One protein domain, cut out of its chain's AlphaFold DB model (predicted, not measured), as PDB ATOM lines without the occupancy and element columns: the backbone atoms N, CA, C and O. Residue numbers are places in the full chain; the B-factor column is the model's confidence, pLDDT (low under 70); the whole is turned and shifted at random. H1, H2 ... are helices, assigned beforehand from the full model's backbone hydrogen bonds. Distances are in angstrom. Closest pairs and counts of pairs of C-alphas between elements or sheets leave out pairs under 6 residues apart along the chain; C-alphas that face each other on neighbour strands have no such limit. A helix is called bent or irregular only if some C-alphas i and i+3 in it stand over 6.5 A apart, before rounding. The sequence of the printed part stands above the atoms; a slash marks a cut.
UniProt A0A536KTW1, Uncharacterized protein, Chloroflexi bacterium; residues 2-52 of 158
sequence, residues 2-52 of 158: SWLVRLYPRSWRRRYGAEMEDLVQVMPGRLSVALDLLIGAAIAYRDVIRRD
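This is residues 2 to 52 of the 158 residues of an uncharacterized protein of Chloroflexi bacterium (UniProt A0A536KTW1). H3 is one free limb of an open V, the helical hairpin of H1 and H2 the other. This all-helix domain has 51 printed residues and three named helices, H1 to H3 in order. It is loose, with radius of gyration of the C-alphas 13.0 A, spanning 32 by 29 by 15 A.

H3, residues 31 to 51, is apart from H2, residues 10 to 26, and H1, residues 2 to 7. H1 and H2 touch, closest at C-alphas 2 and 21, 7.0 A, and run opposite ways at a shallow tilt of 33 degrees, only just short of steep. H2 is irregular, with 7.9 A between C-alphas 15 and 18. In H3 every O i to N i+4 pair is within hydrogen-bond range, in H2 10 of 13, in H1 0 of 2, against 3 of 3 for i+3.

H3 runs 30.7 A from C-alpha 31 (110.495, 142.794, 102.641) to C-alpha 51 (125.912, 162.138, 84.385), H2 23.1 A.

The printed part has no cut; residues 45 to 51 are among 18 with pLDDT under 70.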
ATOM      1  N   SER A   2     116.415 130.977  93.282       57.22
ATOM      2  CA  SER A   2     117.300 131.075  92.097       57.22
ATOM      3  C   SER A   2     116.581 131.326  90.761       57.22
ATOM      4  O   SER A   2     117.208 131.666  89.759       57.22
ATOM      5  N   TRP A   3     115.249 131.211  90.724       68.88
ATOM      6  CA  TRP A   3     114.474 131.471  89.507       68.88
ATOM      7  C   TRP A   3     114.570 132.938  89.052       68.88
ATOM      8  O   TRP A   3     114.577 133.200  87.853       68.88
ATOM      9  N   LEU A   4     114.733 133.883  89.988       64.25
ATOM     10  CA  LEU A   4     114.896 135.314  89.698       64.25
ATOM     11  C   LEU A   4     116.190 135.604  88.927       64.25
ATOM     12  O   LEU A   4     116.213 136.474  88.061       64.25
ATOM     13  N   VAL A   5     117.245 134.812  89.143       64.12
ATOM     14  CA  VAL A   5     118.507 134.933  88.394       64.12
ATOM     15  C   VAL A   5     118.291 134.597  86.912       64.12
ATOM     16  O   VAL A   5     118.980 135.132  86.041       64.12
ATOM     17  N   ARG A   6     117.276 133.786  86.572       71.38
ATOM     18  CA  ARG A   6     116.944 133.468  85.172       71.38
ATOM     19  C   ARG A   6     116.334 134.635  84.393       71.38
ATOM     20  O   ARG A   6     116.402 134.581  83.165       71.38
ATOM     21  N   LEU A   7     115.821 135.677  85.053       73.81
ATOM     22  CA  LEU A   7     115.363 136.893  84.368       73.81
ATOM     23  C   LEU A   7     116.518 137.704  83.767       73.81
ATOM     24  O   LEU A   7     116.302 138.459  82.823       73.81
ATOM     25  N   TYR A   8     117.751 137.527  84.255       64.25
ATOM     26  CA  TYR A   8     118.896 138.256  83.719       64.25
ATOM     27  C   TYR A   8     119.358 137.712  82.355       64.25
ATOM     28  O   TYR A   8     119.347 136.493  82.141       64.25
ATOM     29  N   PRO A   9     119.842 138.576  81.442       77.31
ATOM     30  CA  PRO A   9     120.415 138.164  80.162       77.31
ATOM     31  C   PRO A   9     121.531 137.117  80.319       77.31
ATOM     32  O   PRO A   9     122.326 137.162  81.260       77.31
ATOM     33  N   ARG A  10     121.636 136.180  79.361       78.56
ATOM     34  CA  ARG A  10     122.608 135.060  79.400       78.56
ATOM     35  C   ARG A  10     124.061 135.514  79.591       78.56
ATOM     36  O   ARG A  10     124.816 134.830  80.276       78.56
ATOM     37  N   SER A  11     124.441 136.644  78.998       79.94
ATOM     38  CA  SER A  11     125.784 137.225  79.105       79.94
ATOM     39  C   SER A  11     126.099 137.720  80.519       79.94
ATOM     40  O   SER A  11     127.202 137.505  81.010       79.94
ATOM     41  N   TRP A  12     125.120 138.314  81.200       73.06
ATOM     42  CA  TRP A  12     125.277 138.843  82.556       73.06
ATOM     43  C   TRP A  12     125.322 137.731  83.597       73.06
ATOM     44  O   TRP A  12     126.163 137.766  84.490       73.06
ATOM     45  N   ARG A  13     124.506 136.682  83.424       77.69
ATOM     46  CA  ARG A  13     124.571 135.491  84.284       77.69
ATOM     47  C   ARG A  13     125.937 134.812  84.268       77.69
ATOM     48  O   ARG A  13     126.374 134.329  85.299       77.69
ATOM     49  N   ARG A  14     126.618 134.763  83.119       78.56
ATOM     50  CA  ARG A  14     127.957 134.153  83.041       78.56
ATOM     51  C   ARG A  14     129.020 134.940  83.803       78.56
ATOM     52  O   ARG A  14     129.995 134.340  84.226       78.56
ATOM     53  N   ARG A  15     128.846 136.258  83.941       79.25
ATOM     54  CA  ARG A  15     129.841 137.137  84.562       79.25
ATOM     55  C   ARG A  15     129.584 137.379  86.048       79.25
ATOM     56  O   ARG A  15     130.534 137.409  86.807       79.25
ATOM     57  N   TYR A  16     128.318 137.515  86.437       74.38
ATOM     58  CA  TYR A  16     127.917 137.907  87.795       74.38
ATOM     59  C   TYR A  16     127.000 136.886  88.475       74.38
ATOM     60  O   TYR A  16     126.557 137.112  89.592       74.38
ATOM     61  N   GLY A  17     126.659 135.773  87.814       76.25
ATOM     62  CA  GLY A  17     125.657 134.828  88.319       76.25
ATOM     63  C   GLY A  17     126.044 134.177  89.644       76.25
ATOM     64  O   GLY A  17     125.200 134.109  90.526       76.25
ATOM     65  N   ALA A  18     127.305 133.760  89.789       78.06
ATOM     66  CA  ALA A  18     127.797 133.131  91.016       78.06
ATOM     67  C   ALA A  18     127.808 134.114  92.200       78.06
ATOM     68  O   ALA A  18     127.270 133.799  93.254       78.06
ATOM     69  N   GLU A  19     128.324 135.331  91.999       76.31
ATOM     70  CA  GLU A  19     128.322 136.395  93.018       76.31
ATOM     71  C   GLU A  19     126.896 136.800  93.420       76.31
ATOM     72  O   GLU A  19     126.598 136.993  94.595       76.31
ATOM     73  N   MET A  20     125.982 136.891  92.449       69.69
ATOM     74  CA  MET A  20     124.591 137.265  92.705       69.69
ATOM     75  C   MET A  20     123.829 136.171  93.465       69.69
ATOM     76  O   MET A  20     122.952 136.478  94.269       69.69
ATOM     77  N   GLU A  21     124.132 134.896  93.213       76.38
ATOM     78  CA  GLU A  21     123.501 133.766  93.900       76.38
ATOM     79  C   GLU A  21     123.951 133.683  95.364       76.38
ATOM     80  O   GLU A  21     123.116 133.447  96.238       76.38
ATOM     81  N   ASP A  22     125.216 134.003  95.635       78.56
ATOM     82  CA  ASP A  22     125.775 134.115  96.987       78.56
ATOM     83  C   ASP A  22     125.141 135.288  97.758       78.56
ATOM     84  O   ASP A  22     124.644 135.134  98.876       78.56
ATOM     85  N   LEU A  23     125.016 136.452  97.110       70.56
ATOM     86  CA  LEU A  23     124.339 137.621  97.681       70.56
ATOM     87  C   LEU A  23     122.863 137.344  97.998       70.56
ATOM     88  O   LEU A  23     122.370 137.775  99.037       70.56
ATOM     89  N   VAL A  24     122.153 136.602  97.140       71.50
ATOM     90  CA  VAL A  24     120.745 136.229  97.365       71.50
ATOM     91  C   VAL A  24     120.592 135.230  98.515       71.50
ATOM     92  O   VAL A  24     119.575 135.279  99.206       71.50
ATOM     93  N   GLN A  25     121.570 134.349  98.747       71.62
ATOM     94  CA  GLN A  25     121.548 133.420  99.883       71.62
ATOM     95  C   GLN A  25     121.809 134.116 101.223       71.62
ATOM     96  O   GLN A  25     121.232 133.725 102.235       71.62
ATOM     97  N   VAL A  26     122.639 135.161 101.225       70.50
ATOM     98  CA  VAL A  26     122.982 135.931 102.431       70.50
ATOM     99  C   VAL A  26     121.942 137.020 102.739       70.50
ATOM    100  O   VAL A  26     121.873 137.523 103.863       70.50
ATOM    101  N   MET A  27     121.093 137.389 101.773       64.75
ATOM    102  CA  MET A  27     120.155 138.497 101.939       64.75
ATOM    103  C   MET A  27     119.045 138.159 102.955       64.75
ATOM    104  O   MET A  27     118.322 137.173 102.785       64.75
ATOM    105  N   PRO A  28     118.840 138.980 104.003       63.09
ATOM    106  CA  PRO A  28     117.761 138.753 104.954       63.09
ATOM    107  C   PRO A  28     116.417 138.886 104.231       63.09
ATOM    108  O   PRO A  28     116.113 139.932 103.659       63.09
ATOM    109  N   GLY A  29     115.587 137.839 104.277       64.62
ATOM    110  CA  GLY A  29     114.293 137.740 103.578       64.62
ATOM    111  C   GLY A  29     113.198 138.705 104.058       64.62
ATOM    112  O   GLY A  29     112.011 138.431 103.897       64.62
ATOM    113  N   ARG A  30     113.569 139.825 104.684       72.75
ATOM    114  CA  ARG A  30     112.649 140.865 105.134       72.75
ATOM    115  C   ARG A  30     112.324 141.796 103.974       72.75
ATOM    116  O   ARG A  30     113.203 142.420 103.388       72.75
ATOM    117  N   LEU A  31     111.031 141.944 103.706       69.12
ATOM    118  CA  LEU A  31     110.495 142.794 102.641       69.12
ATOM    119  C   LEU A  31     110.949 144.261 102.772       69.12
ATOM    120  O   LEU A  31     111.155 144.934 101.768       69.12
ATOM    121  N   SER A  32     111.191 144.727 104.002       72.50
ATOM    122  CA  SER A  32     111.752 146.054 104.280       72.50
ATOM    123  C   SER A  32     113.162 146.236 103.720       72.50
ATOM    124  O   SER A  32     113.462 147.294 103.183       72.50
ATOM    125  N   VAL A  33     114.012 145.207 103.795       73.19
ATOM    126  CA  VAL A  33     115.384 145.257 103.271       73.19
ATOM    127  C   VAL A  33     115.366 145.244 101.748       73.19
ATOM    128  O   VAL A  33     116.110 145.992 101.130       73.19
ATOM    129  N   ALA A  34     114.474 144.465 101.132       72.88
ATOM    130  CA  ALA A  34     114.301 144.470  99.681       72.88
ATOM    131  C   ALA A  34     113.828 145.837  99.153       72.88
ATOM    132  O   ALA A  34     114.313 146.298  98.119       72.88
ATOM    133  N   LEU A  35     112.908 146.498  99.867       71.81
ATOM    134  CA  LEU A  35     112.456 147.850  99.530       71.81
ATOM    135  C   LEU A  35     113.573 148.883  99.692       71.81
ATOM    136  O   LEU A  35     113.753 149.713  98.807       71.81
ATOM    137  N   ASP A  36     114.344 148.804 100.775       77.31
ATOM    138  CA  ASP A  36     115.477 149.702 101.013       77.31
ATOM    139  C   ASP A  36     116.567 149.533  99.938       77.31
ATOM    140  O   ASP A  36     117.057 150.509  99.374       77.31
ATOM    141  N   LEU A  37     116.851 148.289  99.534       76.00
ATOM    142  CA  LEU A  37     117.772 147.984  98.435       76.00
ATOM    143  C   LEU A  37     117.271 148.511  97.086       76.00
ATOM    144  O   LEU A  37     118.057 149.044  96.305       76.00
ATOM    145  N   LEU A  38     115.970 148.385  96.806       73.19
ATOM    146  CA  LEU A  38     115.354 148.944  95.600       73.19
ATOM    147  C   LEU A  38     115.443 150.471  95.580       73.19
ATOM    148  O   LEU A  38     115.766 151.048  94.541       73.19
ATOM    149  N   ILE A  39     115.195 151.125  96.717       74.25
ATOM    150  CA  ILE A  39     115.326 152.578  96.857       74.25
ATOM    151  C   ILE A  39     116.788 152.995  96.652       74.25
ATOM    152  O   ILE A  39     117.058 153.892  95.851       74.25
ATOM    153  N   GLY A  40     117.740 152.312  97.291       70.44
ATOM    154  CA  GLY A  40     119.173 152.557  97.124       70.44
ATOM    155  C   GLY A  40     119.643 152.372  95.678       70.44
ATOM    156  O   GLY A  40     120.337 153.232  95.132       70.44
ATOM    157  N   ALA A  41     119.192 151.305  95.013       74.19
ATOM    158  CA  ALA A  41     119.480 151.048  93.604       74.19
ATOM    159  C   ALA A  41     118.878 152.122  92.685       74.19
ATOM    160  O   ALA A  41     119.544 152.581  91.756       74.19
ATOM    161  N   ALA A  42     117.652 152.576  92.959       69.69
ATOM    162  CA  ALA A  42     117.012 153.650  92.203       69.69
ATOM    163  C   ALA A  42     117.757 154.987  92.353       69.69
ATOM    164  O   ALA A  42     117.929 155.711  91.370       69.69
ATOM    165  N   ILE A  43     118.243 155.307  93.559       73.12
ATOM    166  CA  ILE A  43     119.053 156.507  93.815       73.12
ATOM    167  C   ILE A  43     120.389 156.424  93.063       73.12
ATOM    168  O   ILE A  43     120.747 157.370  92.360       73.12
ATOM    169  N   ALA A  44     121.084 155.287  93.137       70.44
ATOM    170  CA  ALA A  44     122.338 155.076  92.415       70.44
ATOM    171  C   ALA A  44     122.146 155.182  90.892       70.44
ATOM    172  O   ALA A  44     122.918 155.844  90.198       70.44
ATOM    173  N   TYR A  45     121.068 154.593  90.367       65.81
ATOM    174  CA  TYR A  45     120.730 154.650  88.947       65.81
ATOM    175  C   TYR A  45     120.388 156.075  88.483       65.81
ATOM    176  O   TYR A  45     120.818 156.499  87.409       65.81
ATOM    177  N   ARG A  46     119.689 156.863  89.312       67.94
ATOM    178  CA  ARG A  46     119.411 158.288  89.051       67.94
ATOM    179  C   ARG A  46     120.694 159.101  88.879       67.94
ATOM    180  O   ARG A  46     120.756 159.968  88.007       67.94
ATOM    181  N   ASP A  47     121.704 158.840  89.702       65.62
ATOM    182  CA  ASP A  47     122.965 159.580  89.661       65.62
ATOM    183  C   ASP A  47     123.808 159.208  88.428       65.62
ATOM    184  O   ASP A  47     124.465 160.077  87.846       65.62
ATOM    185  N   VAL A  48     123.708 157.960  87.955       65.94
ATOM    186  CA  VAL A  48     124.268 157.522  86.665       65.94
ATOM    187  C   VAL A  48     123.545 158.194  85.491       65.94
ATOM    188  O   VAL A  48     124.202 158.787  84.637       65.94
ATOM    189  N   ILE A  49     122.205 158.199  85.482       61.88
ATOM    190  CA  ILE A  49     121.397 158.868  84.443       61.88
ATOM    191  C   ILE A  49     121.719 160.363  84.357       61.88
ATOM    192  O   ILE A  49     121.776 160.921  83.266       61.88
ATOM    193  N   ARG A  50     121.935 161.037  85.492       61.81
ATOM    194  CA  ARG A  50     122.247 162.475  85.510       61.81
ATOM    195  C   ARG A  50     123.600 162.820  84.897       61.81
ATOM    196  O   ARG A  50     123.754 163.938  84.408       61.81
ATOM    197  N   ARG A  51     124.578 161.915  84.963       63.69
ATOM    198  CA  ARG A  51     125.912 162.138  84.385       63.69
ATOM    199  C   ARG A  51     125.920 161.994  82.867       63.69
ATOM    200  O   ARG A  51     126.798 162.563  82.225       63.69
ATOM    201  N   ASP A  52     124.937 161.302  82.301       71.19
ATOM    202  CA  ASP A  52     124.870 161.018  80.876       71.19
ATOM    203  C   ASP A  52     123.724 161.796  80.202       71.19
ATOM    204  O   ASP A  52     122.540 161.623  80.504       71.19
TER     205      ASP A  52